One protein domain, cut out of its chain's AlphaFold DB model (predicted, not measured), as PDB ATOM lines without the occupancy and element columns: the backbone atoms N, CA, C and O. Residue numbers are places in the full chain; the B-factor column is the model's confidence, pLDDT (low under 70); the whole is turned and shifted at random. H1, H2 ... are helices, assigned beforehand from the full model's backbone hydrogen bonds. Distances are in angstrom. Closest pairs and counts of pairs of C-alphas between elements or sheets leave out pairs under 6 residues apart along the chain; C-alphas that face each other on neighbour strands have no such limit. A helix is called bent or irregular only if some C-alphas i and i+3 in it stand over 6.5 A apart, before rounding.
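AT A GLANCE: This is residues 42 to 135 of the 401 residues of an uncharacterized protein of Vibrio qinghaiensis (UniProt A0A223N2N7). One long helix, H1, runs through the middle of a compact helical body, with H2, H5 and H4 placed round three of its sides; H2 folds back along H1, and H1, H2 and H5 form an up-and-down bundle, each running against the one before it in the chain. The short H3 sits near the beginning of H1 and the end of H2, and residues 95 to 102 pass H1 on the side away from H5 to reach H4. The printed part has 94 residues with five named helices, in the order H1, H2, H3, H4, H5, and no named strand, and its class is all helix. It is compact, with a radius of gyration of the C-alphas of 13.0 A, and rounded, with spans of 37 by 27 by 24 A.

HOW THE PARTS SIT: H1, residues 44 to 64, is the hub and touches three other helices. With residues 54 to 61 alone it touches H2, residues 69 to 85; they form a helical hairpin at a shallow tilt of 8 degrees, opposite ways, and their closest C-alphas, of Ala 61 and Glu 71, are 6.0 A apart. H3, residues 90 to 94, is close to H2 but not clearly touching, with the closest C-alphas, of Val 83 and Leu 92, 5.9 A apart. H3 is also close to H1 but not clearly touching, with the closest C-alphas, of Gln 47 and Phe 91, 7.3 A apart. H4, residues 103 to 112, touches residues 48 to 56 of H1 alone at a shallow tilt of 20 degrees, opposite ways; the closest C-alphas, of Phe 52 and Arg 109, are 6.2 A apart. H4 is apart from H2 and from H3. H5, residues 118 to 129, touches residues 53 to 61 of H1 alone, the same way at a shallow tilt of 34.5 degrees, only just short of steep; the closest C-alphas, of Ala 57 and Val 125, are 6.3 A apart. With residues 128 to 129 alone H5 touches residues 71 to 75 of H2 at a steep tilt of 39 degrees, opposite ways, the closest C-alphas being those of Glu 71 and Ile 128, 5.7 A apart. H5 is apart from H3 and H4. Every O i to N i+4 pair is within hydrogen-bond range in H2, H3 and H4; in H1 it is 16 of 17 and in H5 7 of 8.

IN THESE COORDINATES: H1 begins at C-alpha 44, at (168.384, 144.702, 136.628), and is 32.0 A long; it is irregular, with C-alphas 61 and 64 standing 7.6 A apart. H2, residues 69 to 85, is 24.3 A long and ends at C-alpha 85, at (156.123, 135.244, 135.189). H3 has five residues, 90 to 94. H4, residues 103 to 112, is 14.2 A long. H5, residues 118 to 129, is 17.3 A long and ends at C-alpha 129, at (153.883, 137.460, 159.892).

THE WHOLE: The two C-alphas farthest apart, of Glu 87 and Gln 134, are 37.0 A apart. The printed part has no cut and no long link; H3 to H4 is a short link of 8 residues, and the other links are tight. The mean pLDDT of the printed part is 83.3, with residues 114 to 120, of which 118 to 120 belong to H5, and residues 132 to 133 under 70.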
ATOM      1  N   LEU A  42     163.727 139.882 132.582       88.31
ATOM      2  CA  LEU A  42     163.954 140.456 133.900       88.31
ATOM      3  C   LEU A  42     164.970 141.607 133.817       88.31
ATOM      4  O   LEU A  42     166.128 141.413 133.443       88.31
ATOM      5  N   THR A  43     164.550 142.817 134.181       87.69
ATOM      6  CA  THR A  43     165.451 143.977 134.234       87.69
ATOM      7  C   THR A  43     166.348 143.916 135.473       87.69
ATOM      8  O   THR A  43     165.989 143.320 136.489       87.69
ATOM      9  N   LYS A  44     167.506 144.592 135.444       87.75
ATOM     10  CA  LYS A  44     168.384 144.702 136.628       87.75
ATOM     11  C   LYS A  44     167.695 145.367 137.823       87.75
ATOM     12  O   LYS A  44     167.987 145.017 138.959       87.75
ATOM     13  N   ALA A  45     166.808 146.331 137.572       85.00
ATOM     14  CA  ALA A  45     166.029 146.971 138.629       85.00
ATOM     15  C   ALA A  45     165.084 145.958 139.288       85.00
ATOM     16  O   ALA A  45     165.084 145.831 140.509       85.00
ATOM     17  N   LYS A  46     164.375 145.157 138.478       86.31
ATOM     18  CA  LYS A  46     163.466 144.135 138.999       86.31
ATOM     19  C   LYS A  46     164.198 143.009 139.727       86.31
ATOM     20  O   LYS A  46     163.700 142.530 140.731       86.31
ATOM     21  N   GLN A  47     165.398 142.630 139.280       89.81
ATOM     22  CA  GLN A  47     166.258 141.694 140.020       89.81
ATOM     23  C   GLN A  47     166.555 142.190 141.437       89.81
ATOM     24  O   GLN A  47     166.377 141.440 142.387       89.81
ATOM     25  N   LYS A  48     166.963 143.458 141.586       88.38
ATOM     26  CA  LYS A  48     167.238 144.047 142.906       88.38
ATOM     27  C   LYS A  48     165.998 144.097 143.791       88.38
ATOM     28  O   LYS A  48     166.098 143.826 144.979       88.38
ATOM     29  N   GLU A  49     164.852 144.443 143.211       87.00
ATOM     30  CA  GLU A  49     163.575 144.463 143.925       87.00
ATOM     31  C   GLU A  49     163.194 143.058 144.412       87.00
ATOM     32  O   GLU A  49     162.908 142.885 145.588       87.00
ATOM     33  N   LEU A  50     163.253 142.042 143.545       87.56
ATOM     34  CA  LEU A  50     162.941 140.657 143.915       87.56
ATOM     35  C   LEU A  50     163.894 140.109 144.982       87.56
ATOM     36  O   LEU A  50     163.446 139.473 145.930       87.56
ATOM     37  N   ASP A  51     165.191 140.385 144.848       89.88
ATOM     38  CA  ASP A  51     166.208 140.004 145.831       89.88
ATOM     39  C   ASP A  51     165.935 140.659 147.193       89.88
ATOM     40  O   ASP A  51     165.922 139.990 148.225       89.88
ATOM     41  N   PHE A  52     165.623 141.959 147.205       89.19
ATOM     42  CA  PHE A  52     165.198 142.648 148.422       89.19
ATOM     43  C   PHE A  52     163.938 142.023 149.027       89.19
ATOM     44  O   PHE A  52     163.915 141.767 150.227       89.19
ATOM     45  N   MET A  53     162.917 141.750 148.213       87.12
ATOM     46  CA  MET A  53     161.645 141.206 148.687       87.12
ATOM     47  C   MET A  53     161.801 139.827 149.315       87.12
ATOM     48  O   MET A  53     161.249 139.596 150.386       87.12
ATOM     49  N   VAL A  54     162.582 138.932 148.704       89.69
ATOM     50  CA  VAL A  54     162.862 137.616 149.292       89.69
ATOM     51  C   VAL A  54     163.639 137.775 150.599       89.69
ATOM     52  O   VAL A  54     163.266 137.172 151.597       89.69
ATOM     53  N   LYS A  55     164.652 138.649 150.653       91.94
ATOM     54  CA  LYS A  55     165.413 138.900 151.891       91.94
ATOM     55  C   LYS A  55     164.563 139.488 153.015       91.94
ATOM     56  O   LYS A  55     164.724 139.087 154.165       91.94
ATOM     57  N   LEU A  56     163.675 140.421 152.686       90.88
ATOM     58  CA  LEU A  56     162.718 141.016 153.614       90.88
ATOM     59  C   LEU A  56     161.741 139.959 154.136       90.88
ATOM     60  O   LEU A  56     161.540 139.863 155.341       90.88
ATOM     61  N   ALA A  57     161.180 139.156 153.234       89.12
ATOM     62  CA  ALA A  57     160.247 138.086 153.550       89.12
ATOM     63  C   ALA A  57     160.878 137.027 154.464       89.12
ATOM     64  O   ALA A  57     160.312 136.665 155.490       89.12
ATOM     65  N   THR A  58     162.098 136.596 154.146       90.69
ATOM     66  CA  THR A  58     162.868 135.684 154.993       90.69
ATOM     67  C   THR A  58     163.159 136.296 156.361       90.69
ATOM     68  O   THR A  58     162.991 135.627 157.370       90.69
ATOM     69  N   ALA A  59     163.578 137.562 156.432       91.06
ATOM     70  CA  ALA A  59     163.828 138.212 157.716       91.06
ATOM     71  C   ALA A  59     162.550 138.379 158.559       91.06
ATOM     72  O   ALA A  59     162.636 138.306 159.781       91.06
ATOM     73  N   ALA A  60     161.396 138.574 157.911       89.06
ATOM     74  CA  ALA A  60     160.093 138.636 158.568       89.06
ATOM     75  C   ALA A  60     159.710 137.292 159.188       89.06
ATOM     76  O   ALA A  60     159.368 137.260 160.362       89.06
ATOM     77  N   ALA A  61     159.844 136.205 158.426       87.31
ATOM     78  CA  ALA A  61     159.574 134.860 158.923       87.31
ATOM     79  C   ALA A  61     160.517 134.482 160.076       87.31
ATOM     80  O   ALA A  61     160.089 133.962 161.086       87.31
ATOM     81  N   TYR A  62     161.799 134.851 159.986       89.06
ATOM     82  CA  TYR A  62     162.784 134.621 161.052       89.06
ATOM     83  C   TYR A  62     162.723 135.627 162.217       89.06
ATOM     84  O   TYR A  62     163.652 135.666 163.034       89.06
ATOM     85  N   ALA A  63     161.701 136.483 162.304       86.75
ATOM     86  CA  ALA A  63     161.670 137.566 163.288       86.75
ATOM     87  C   ALA A  63     161.728 137.051 164.735       86.75
ATOM     88  O   ALA A  63     162.372 137.682 165.581       86.75
ATOM     89  N   ASP A  64     161.101 135.908 165.012       83.56
ATOM     90  CA  ASP A  64     161.097 135.238 166.315       83.56
ATOM     91  C   ASP A  64     162.311 134.303 166.540       83.56
ATOM     92  O   ASP A  64     162.539 133.820 167.652       83.56
ATOM     93  N   GLY A  65     163.139 134.116 165.506       83.69
ATOM     94  CA  GLY A  65     164.336 133.279 165.499       83.69
ATOM     95  C   GLY A  65     164.187 131.937 164.776       83.69
ATOM     96  O   GLY A  65     165.209 131.283 164.557       83.69
ATOM     97  N   ASN A  66     162.980 131.537 164.372       84.25
ATOM     98  CA  ASN A  66     162.724 130.329 163.585       84.25
ATOM     99  C   ASN A  66     161.831 130.658 162.382       84.25
ATOM    100  O   ASN A  66     161.341 131.761 162.273       84.25
ATOM    101  N   ILE A  67     161.664 129.716 161.456       85.12
ATOM    102  CA  ILE A  67     160.699 129.831 160.356       85.12
ATOM    103  C   ILE A  67     159.714 128.670 160.465       85.12
ATOM    104  O   ILE A  67     160.138 127.520 160.632       85.12
ATOM    105  N   SER A  68     158.418 128.963 160.413       85.94
ATOM    106  CA  SER A  68     157.370 127.942 160.332       85.94
ATOM    107  C   SER A  68     157.224 127.399 158.906       85.94
ATOM    108  O   SER A  68     157.588 128.051 157.925       85.94
ATOM    109  N   GLU A  69     156.663 126.193 158.773       87.19
ATOM    110  CA  GLU A  69     156.391 125.592 157.459       87.19
ATOM    111  C   GLU A  69     155.386 126.448 156.664       87.19
ATOM    112  O   GLU A  69     155.506 126.609 155.450       87.19
ATOM    113  N   GLU A  70     154.407 127.044 157.346       85.75
ATOM    114  CA  GLU A  70     153.421 127.949 156.761       85.75
ATOM    115  C   GLU A  70     154.064 129.219 156.182       85.75
ATOM    116  O   GLU A  70     153.771 129.575 155.038       85.75
ATOM    117  N   GLU A  71     154.965 129.875 156.917       85.00
ATOM    118  CA  GLU A  71     155.699 131.051 156.427       85.00
ATOM    119  C   GLU A  71     156.623 130.695 155.261       85.00
ATOM    120  O   GLU A  71     156.652 131.402 154.250       85.00
ATOM    121  N   GLU A  72     157.342 129.572 155.358       87.94
ATOM    122  CA  GLU A  72     158.226 129.098 154.292       87.94
ATOM    123  C   GLU A  72     157.448 128.856 152.990       87.94
ATOM    124  O   GLU A  72     157.865 129.291 151.912       87.94
ATOM    125  N   ASN A  73     156.269 128.234 153.088       85.94
ATOM    126  CA  ASN A  73     155.386 127.986 151.952       85.94
ATOM    127  C   ASN A  73     154.901 129.280 151.283       85.94
ATOM    128  O   ASN A  73     154.812 129.336 150.054       85.94
ATOM    129  N   VAL A  74     154.620 130.335 152.055       84.25
ATOM    130  CA  VAL A  74     154.243 131.649 151.504       84.25
ATOM    131  C   VAL A  74     155.395 132.248 150.694       84.25
ATOM    132  O   VAL A  74     155.183 132.729 149.574       84.25
ATOM    133  N   ILE A  75     156.623 132.180 151.214       87.12
ATOM    134  CA  ILE A  75     157.808 132.717 150.533       87.12
ATOM    135  C   ILE A  75     158.118 131.911 149.267       87.12
ATOM    136  O   ILE A  75     158.328 132.495 148.201       87.12
ATOM    137  N   ASN A  76     158.093 130.580 149.351       88.94
ATOM    138  CA  ASN A  76     158.314 129.704 148.202       88.94
ATOM    139  C   ASN A  76     157.249 129.923 147.119       88.94
ATOM    140  O   ASN A  76     157.596 130.091 145.950       88.94
ATOM    141  N   GLY A  77     155.974 130.050 147.495       85.44
ATOM    142  CA  GLY A  77     154.897 130.378 146.559       85.44
ATOM    143  C   GLY A  77     155.097 131.730 145.861       85.44
ATOM    144  O   GLY A  77     154.837 131.862 144.660       85.44
ATOM    145  N   TYR A  78     155.621 132.737 146.572       84.00
ATOM    146  CA  TYR A  78     156.005 134.011 145.961       84.00
ATOM    147  C   TYR A  78     157.137 133.829 144.940       84.00
ATOM    148  O   TYR A  78     157.016 134.308 143.808       84.00
ATOM    149  N   ILE A  79     158.207 133.114 145.299       87.88
ATOM    150  CA  ILE A  79     159.342 132.834 144.406       87.88
ATOM    151  C   ILE A  79     158.864 132.106 143.145       87.88
ATOM    152  O   ILE A  79     159.143 132.563 142.034       87.88
ATOM    153  N   GLU A  80     158.082 131.036 143.294       88.25
ATOM    154  CA  GLU A  80     157.522 130.264 142.180       88.25
ATOM    155  C   GLU A  80     156.664 131.130 141.251       88.25
ATOM    156  O   GLU A  80     156.797 131.057 140.024       88.25
ATOM    157  N   SER A  81     155.836 132.020 141.815       85.12
ATOM    158  CA  SER A  81     155.042 132.970 141.031       85.12
ATOM    159  C   SER A  81     155.937 133.862 140.168       85.12
ATOM    160  O   SER A  81     155.693 134.007 138.967       85.12
ATOM    161  N   GLN A  82     157.020 134.411 140.726       84.75
ATOM    162  CA  GLN A  82     157.945 135.262 139.970       84.75
ATOM    163  C   GLN A  82     158.723 134.468 138.910       84.75
ATOM    164  O   GLN A  82     158.825 134.916 137.767       84.75
ATOM    165  N   VAL A  83     159.198 133.262 139.231       87.12
ATOM    166  CA  VAL A  83     159.862 132.366 138.264       87.12
ATOM    167  C   VAL A  83     158.927 132.025 137.098       87.12
ATOM    168  O   VAL A  83     159.355 131.970 135.943       87.12
ATOM    169  N   SER A  84     157.629 131.853 137.364       85.25
ATOM    170  CA  SER A  84     156.641 131.564 136.324       85.25
ATOM    171  C   SER A  84     156.348 132.765 135.409       85.25
ATOM    172  O   SER A  84     156.080 132.559 134.222       85.25
ATOM    173  N   LYS A  85     156.469 134.003 135.909       85.62
ATOM    174  CA  LYS A  85     156.123 135.244 135.189       85.62
ATOM    175  C   LYS A  85     157.174 135.709 134.174       85.62
ATOM    176  O   LYS A  85     156.804 136.291 133.158       85.62
ATOM    177  N   TYR A  86     158.460 135.454 134.404       87.94
ATOM    178  CA  TYR A  86     159.552 136.007 133.582       87.94
ATOM    179  C   TYR A  86     160.248 134.960 132.695       87.94
ATOM    180  O   TYR A  86     160.105 133.751 132.890       87.94
ATOM    181  N   GLU A  87     160.994 135.422 131.681       88.38
ATOM    182  CA  GLU A  87     161.953 134.567 130.964       88.38
ATOM    183  C   GLU A  87     163.011 134.020 131.930       88.38
ATOM    184  O   GLU A  87     163.440 134.696 132.868       88.38
ATOM    185  N   GLU A  88     163.444 132.784 131.678       87.19
ATOM    186  CA  GLU A  88     164.441 132.112 132.500       87.19
ATOM    187  C   GLU A  88     165.753 132.913 132.531       87.19
ATOM    188  O   GLU A  88     166.256 133.368 131.502       87.19
ATOM    189  N   SER A  89     166.308 133.098 133.726       89.12
ATOM    190  CA  SER A  89     167.578 133.792 133.937       89.12
ATOM    191  C   SER A  89     168.359 133.122 135.060       89.12
ATOM    192  O   SER A  89     167.764 132.506 135.945       89.12
ATOM    193  N   ASP A  90     169.685 133.275 135.057       89.06
ATOM    194  CA  ASP A  90     170.544 132.722 136.115       89.06
ATOM    195  C   ASP A  90     170.162 133.251 137.503       89.06
ATOM    196  O   ASP A  90     170.275 132.532 138.489       89.06
ATOM    197  N   PHE A  91     169.652 134.485 137.586       91.88
ATOM    198  CA  PHE A  91     169.119 135.039 138.829       91.88
ATOM    199  C   PHE A  91     167.911 134.240 139.335       91.88
ATOM    200  O   PHE A  91     167.928 133.777 140.467       91.88
ATOM    201  N   LEU A  92     166.890 134.035 138.494       90.00
ATOM    202  CA  LEU A  92     165.667 133.321 138.886       90.00
ATOM    203  C   LEU A  92     165.931 131.855 139.238       90.00
ATOM    204  O   LEU A  92     165.280 131.326 140.127       90.00
ATOM    205  N   ARG A  93     166.900 131.212 138.574       87.56
ATOM    206  CA  ARG A  93     167.325 129.839 138.896       87.56
ATOM    207  C   ARG A  93     167.962 129.713 140.279       87.56
ATOM    208  O   ARG A  93     167.901 128.642 140.867       87.56
ATOM    209  N   ASN A  94     168.591 130.784 140.757       90.38
ATOM    210  CA  ASN A  94     169.279 130.824 142.044       90.38
ATOM    211  C   ASN A  94     168.446 131.514 143.138       90.38
ATOM    212  O   ASN A  94     168.914 131.622 144.267       90.38
ATOM    213  N   LEU A  95     167.248 132.015 142.813       89.38
ATOM    214  CA  LEU A  95     166.383 132.700 143.766       89.38
ATOM    215  C   LEU A  95     165.751 131.668 144.705       89.38
ATOM    216  O   LEU A  95     164.932 130.859 144.280       89.38
ATOM    217  N   GLN A  96     166.140 131.706 145.975       89.56
ATOM    218  CA  GLN A  96     165.682 130.781 147.011       89.56
ATOM    219  C   GLN A  96     165.744 131.453 148.386       89.56
ATOM    220  O   GLN A  96     166.360 132.511 148.545       89.56
ATOM    221  N   ILE A  97     165.125 130.822 149.381       88.31
ATOM    222  CA  ILE A  97     165.255 131.220 150.783       88.31
ATOM    223  C   ILE A  97     166.697 130.953 151.238       88.31
ATOM    224  O   ILE A  97     167.261 129.889 150.994       88.31
ATOM    225  N   GLU A  98     167.301 131.935 151.901       88.31
ATOM    226  CA  GLU A  98     168.641 131.837 152.488       88.31
ATOM    227  C   GLU A  98     168.585 132.194 153.980       88.31
ATOM    228  O   GLU A  98     167.514 132.414 154.533       88.31
ATOM    229  N   ALA A  99     169.733 132.294 154.655       86.00
ATOM    230  CA  ALA A  99     169.768 132.832 156.012       86.00
ATOM    231  C   ALA A  99     169.245 134.290 156.055       86.00
ATOM    232  O   ALA A  99     169.508 135.061 155.115       86.00
ATOM    233  N   PRO A 100     168.546 134.693 157.137       88.44
ATOM    234  CA  PRO A 100     168.050 136.055 157.286       88.44
ATOM    235  C   PRO A 100     169.214 137.048 157.352       88.44
ATOM    236  O   PRO A 100     170.264 136.778 157.941       88.44
ATOM    237  N   CYS A 101     169.027 138.214 156.736       89.88
ATOM    238  CA  CYS A 101     170.014 139.290 156.765       89.88
ATOM    239  C   CYS A 101     169.729 140.296 157.890       89.88
ATOM    240  O   CYS A 101     168.655 140.310 158.486       89.88
ATOM    241  N   SER A 102     170.714 141.141 158.195       90.06
ATOM    242  CA  SER A 102     170.563 142.182 159.220       90.06
ATOM    243  C   SER A 102     169.603 143.302 158.783       90.06
ATOM    244  O   SER A 102     169.460 143.575 157.592       90.06
ATOM    245  N   MET A 103     169.025 144.035 159.741       88.81
ATOM    246  CA  MET A 103     168.185 145.206 159.450       88.81
ATOM    247  C   MET A 103     168.967 146.299 158.721       88.81
ATOM    248  O   MET A 103     168.418 146.932 157.827       88.81
ATOM    249  N   ASP A 104     170.252 146.480 159.028       89.81
ATOM    250  CA  ASP A 104     171.119 147.437 158.325       89.81
ATOM    251  C   ASP A 104     171.350 147.036 156.862       89.81
ATOM    252  O   ASP A 104     171.531 147.874 155.978       89.81
ATOM    253  N   GLU A 105     171.379 145.734 156.575       91.56
ATOM    254  CA  GLU A 105     171.426 145.246 155.201       91.56
ATOM    255  C   GLU A 105     170.096 145.471 154.479       91.56
ATOM    256  O   GLU A 105     170.115 145.949 153.343       91.56
ATOM    257  N   LEU A 106     168.960 145.207 155.136       90.19
ATOM    258  CA  LEU A 106     167.635 145.501 154.583       90.19
ATOM    259  C   LEU A 106     167.484 146.987 154.245       90.19
ATOM    260  O   LEU A 106     167.082 147.297 153.128       90.19
ATOM    261  N   HIS A 107     167.894 147.891 155.139       88.75
ATOM    262  CA  HIS A 107     167.861 149.337 154.889       88.75
ATOM    263  C   HIS A 107     168.708 149.727 153.675       88.75
ATOM    264  O   HIS A 107     168.215 150.398 152.774       88.75
ATOM    265  N   ARG A 108     169.956 149.249 153.582       89.00
ATOM    266  CA  ARG A 108     170.827 149.542 152.427       89.00
ATOM    267  C   ARG A 108     170.256 149.024 151.109       89.00
ATOM    268  O   ARG A 108     170.425 149.652 150.065       89.00
ATOM    269  N   ARG A 109     169.614 147.853 151.136       89.12
ATOM    270  CA  ARG A 109     168.955 147.273 149.958       89.12
ATOM    271  C   ARG A 109     167.711 148.071 149.582       89.12
ATOM    272  O   ARG A 109     167.540 148.349 148.399       89.12
ATOM    273  N   TRP A 110     166.916 148.475 150.572       86.94
ATOM    274  CA  TRP A 110     165.741 149.329 150.414       86.94
ATOM    275  C   TRP A 110     166.100 150.693 149.797       86.94
ATOM    276  O   TRP A 110     165.508 151.092 148.799       86.94
ATOM    277  N   GLU A 111     167.143 151.364 150.287       84.81
ATOM    278  CA  GLU A 111     167.627 152.631 149.710       84.81
ATOM    279  C   GLU A 111     168.091 152.479 148.249       84.81
ATOM    280  O   GLU A 111     168.009 153.412 147.448       84.81
ATOM    281  N   ALA A 112     168.581 151.294 147.873       83.12
ATOM    282  CA  ALA A 112     169.060 151.013 146.524       83.12
ATOM    283  C   ALA A 112     167.938 150.708 145.511       83.12
ATOM    284  O   ALA A 112     168.212 150.688 144.303       83.12
ATOM    285  N   ILE A 113     166.706 150.463 145.973       80.00
ATOM    286  CA  ILE A 113     165.523 150.188 145.144       80.00
ATOM    287  C   ILE A 113     164.625 151.431 145.072       80.00
ATOM    288  O   ILE A 113     163.530 151.497 145.616       80.00
ATOM    289  N   ASN A 114     165.125 152.459 144.390       58.84
ATOM    290  CA  ASN A 114     164.431 153.736 144.259       58.84
ATOM    291  C   ASN A 114     163.102 153.601 143.466       58.84
ATOM    292  O   ASN A 114     163.097 153.042 142.366       58.84
ATOM    293  N   ASP A 115     162.032 154.200 144.005       57.19
ATOM    294  CA  ASP A 115     160.798 154.676 143.337       57.19
ATOM    295  C   ASP A 115     159.588 153.768 143.013       57.19
ATOM    296  O   ASP A 115     158.652 154.265 142.383       57.19
ATOM    297  N   CYS A 116     159.463 152.502 143.432       49.88
ATOM    298  CA  CYS A 116     158.270 151.722 143.030       49.88
ATOM    299  C   CYS A 116     157.672 150.822 144.131       49.88
ATOM    300  O   CYS A 116     158.175 149.737 144.384       49.88
ATOM    301  N   ALA A 117     156.512 151.245 144.664       55.38
ATOM    302  CA  ALA A 117     155.479 150.442 145.347       55.38
ATOM    303  C   ALA A 117     155.650 150.074 146.846       55.38
ATOM    304  O   ALA A 117     155.469 148.918 147.231       55.38
ATOM    305  N   HIS A 118     155.832 151.077 147.716       61.34
ATOM    306  CA  HIS A 118     155.882 150.909 149.184       61.34
ATOM    307  C   HIS A 118     154.661 150.196 149.805       61.34
ATOM    308  O   HIS A 118     154.819 149.397 150.726       61.34
ATOM    309  N   GLU A 119     153.443 150.433 149.300       59.56
ATOM    310  CA  GLU A 119     152.225 149.810 149.854       59.56
ATOM    311  C   GLU A 119     152.168 148.294 149.625       59.56
ATOM    312  O   GLU A 119     151.665 147.558 150.475       59.56
ATOM    313  N   SER A 120     152.720 147.807 148.508       65.38
ATOM    314  CA  SER A 120     152.735 146.371 148.200       65.38
ATOM    315  C   SER A 120     153.664 145.577 149.126       65.38
ATOM    316  O   SER A 120     153.405 144.410 149.405       65.38
ATOM    317  N   TRP A 121     154.715 146.217 149.648       74.00
ATOM    318  CA  TRP A 121     155.716 145.574 150.502       74.00
ATOM    319  C   TRP A 121     155.235 145.417 151.942       74.00
ATOM    320  O   TRP A 121     155.439 144.359 152.532       74.00
ATOM    321  N   ASN A 122     154.525 146.420 152.470       70.75
ATOM    322  CA  ASN A 122     153.865 146.329 153.777       70.75
ATOM    323  C   ASN A 122     152.934 145.124 153.851       70.75
ATOM    324  O   ASN A 122     153.021 144.330 154.783       70.75
ATOM    325  N   LYS A 123     152.096 144.959 152.824       74.06
ATOM    326  CA  LYS A 123     151.141 143.857 152.763       74.06
ATOM    327  C   LYS A 123     151.832 142.492 152.764       74.06
ATOM    328  O   LYS A 123     151.375 141.588 153.443       74.06
ATOM    329  N   ILE A 124     152.954 142.351 152.057       72.06
ATOM    330  CA  ILE A 124     153.708 141.089 152.020       72.06
ATOM    331  C   ILE A 124     154.288 140.745 153.397       72.06
ATOM    332  O   ILE A 124     154.208 139.596 153.814       72.06
ATOM    333  N   VAL A 125     154.835 141.725 154.120       78.38
ATOM    334  CA  VAL A 125     155.348 141.495 155.482       78.38
ATOM    335  C   VAL A 125     154.212 141.122 156.438       78.38
ATOM    336  O   VAL A 125     154.371 140.200 157.233       78.38
ATOM    337  N   GLU A 126     153.064 141.797 156.342       78.75
ATOM    338  CA  GLU A 126     151.871 141.476 157.136       78.75
ATOM    339  C   GLU A 126     151.322 140.074 156.833       78.75
ATOM    340  O   GLU A 126     150.965 139.354 157.763       78.75
ATOM    341  N   ASP A 127     151.284 139.677 155.560       76.19
ATOM    342  CA  ASP A 127     150.797 138.363 155.131       76.19
ATOM    343  C   ASP A 127     151.719 137.230 155.623       76.19
ATOM    344  O   ASP A 127     151.224 136.169 155.997       76.19
ATOM    345  N   ILE A 128     153.041 137.452 155.662       77.44
ATOM    346  CA  ILE A 128     154.019 136.471 156.171       77.44
ATOM    347  C   ILE A 128     153.894 136.331 157.688       77.44
ATOM    348  O   ILE A 128     153.622 135.241 158.172       77.44
ATOM    349  N   ILE A 129     153.998 137.442 158.423       79.50
ATOM    350  CA  ILE A 129     153.883 137.460 159.892       79.50
ATOM    351  C   ILE A 129     152.498 136.979 160.363       79.50
ATOM    352  O   ILE A 129     152.313 136.561 161.499       79.50
ATOM    353  N   GLY A 130     151.472 137.099 159.521       73.25
ATOM    354  CA  GLY A 130     150.121 136.634 159.821       73.25
ATOM    355  C   GLY A 130     149.836 135.183 159.433       73.25
ATOM    356  O   GLY A 130     148.716 134.730 159.682       73.25
ATOM    357  N   ALA A 131     150.775 134.468 158.806       72.56
ATOM    358  CA  ALA A 131     150.506 133.176 158.172       72.56
ATOM    359  C   ALA A 131     150.106 132.079 159.176       72.56
ATOM    360  O   ALA A 131     149.182 131.303 158.916       72.56
ATOM    361  N   ASP A 132     150.743 132.048 160.346       67.38
ATOM    362  CA  ASP A 132     150.530 131.044 161.394       67.38
ATOM    363  C   ASP A 132     149.439 131.442 162.423       67.38
ATOM    364  O   ASP A 132     149.055 130.656 163.294       67.38
ATOM    365  N   ASN A 133     148.861 132.641 162.275       65.31
ATOM    366  CA  ASN A 133     147.898 133.283 163.179       65.31
ATOM    367  C   ASN A 133     148.410 133.568 164.607       65.31
ATOM    368  O   ASN A 133     147.593 133.834 165.501       65.31
ATOM    369  N   GLN A 134     149.721 133.551 164.843       71.06
ATOM    370  CA  GLN A 134     150.327 133.954 166.107       71.06
ATOM    371  C   GLN A 134     151.187 135.189 165.868       71.06
ATOM    372  O   GLN A 134     152.172 135.128 165.170       71.06
ATOM    373  N   HIS A 135     150.827 136.326 166.469       76.50
ATOM    374  CA  HIS A 135     151.676 137.518 166.396       76.50
ATOM    375  C   HIS A 135     152.588 137.586 167.614       76.50
ATOM    376  O   HIS A 135     152.167 138.081 168.672       76.50
TER     377      HIS A 135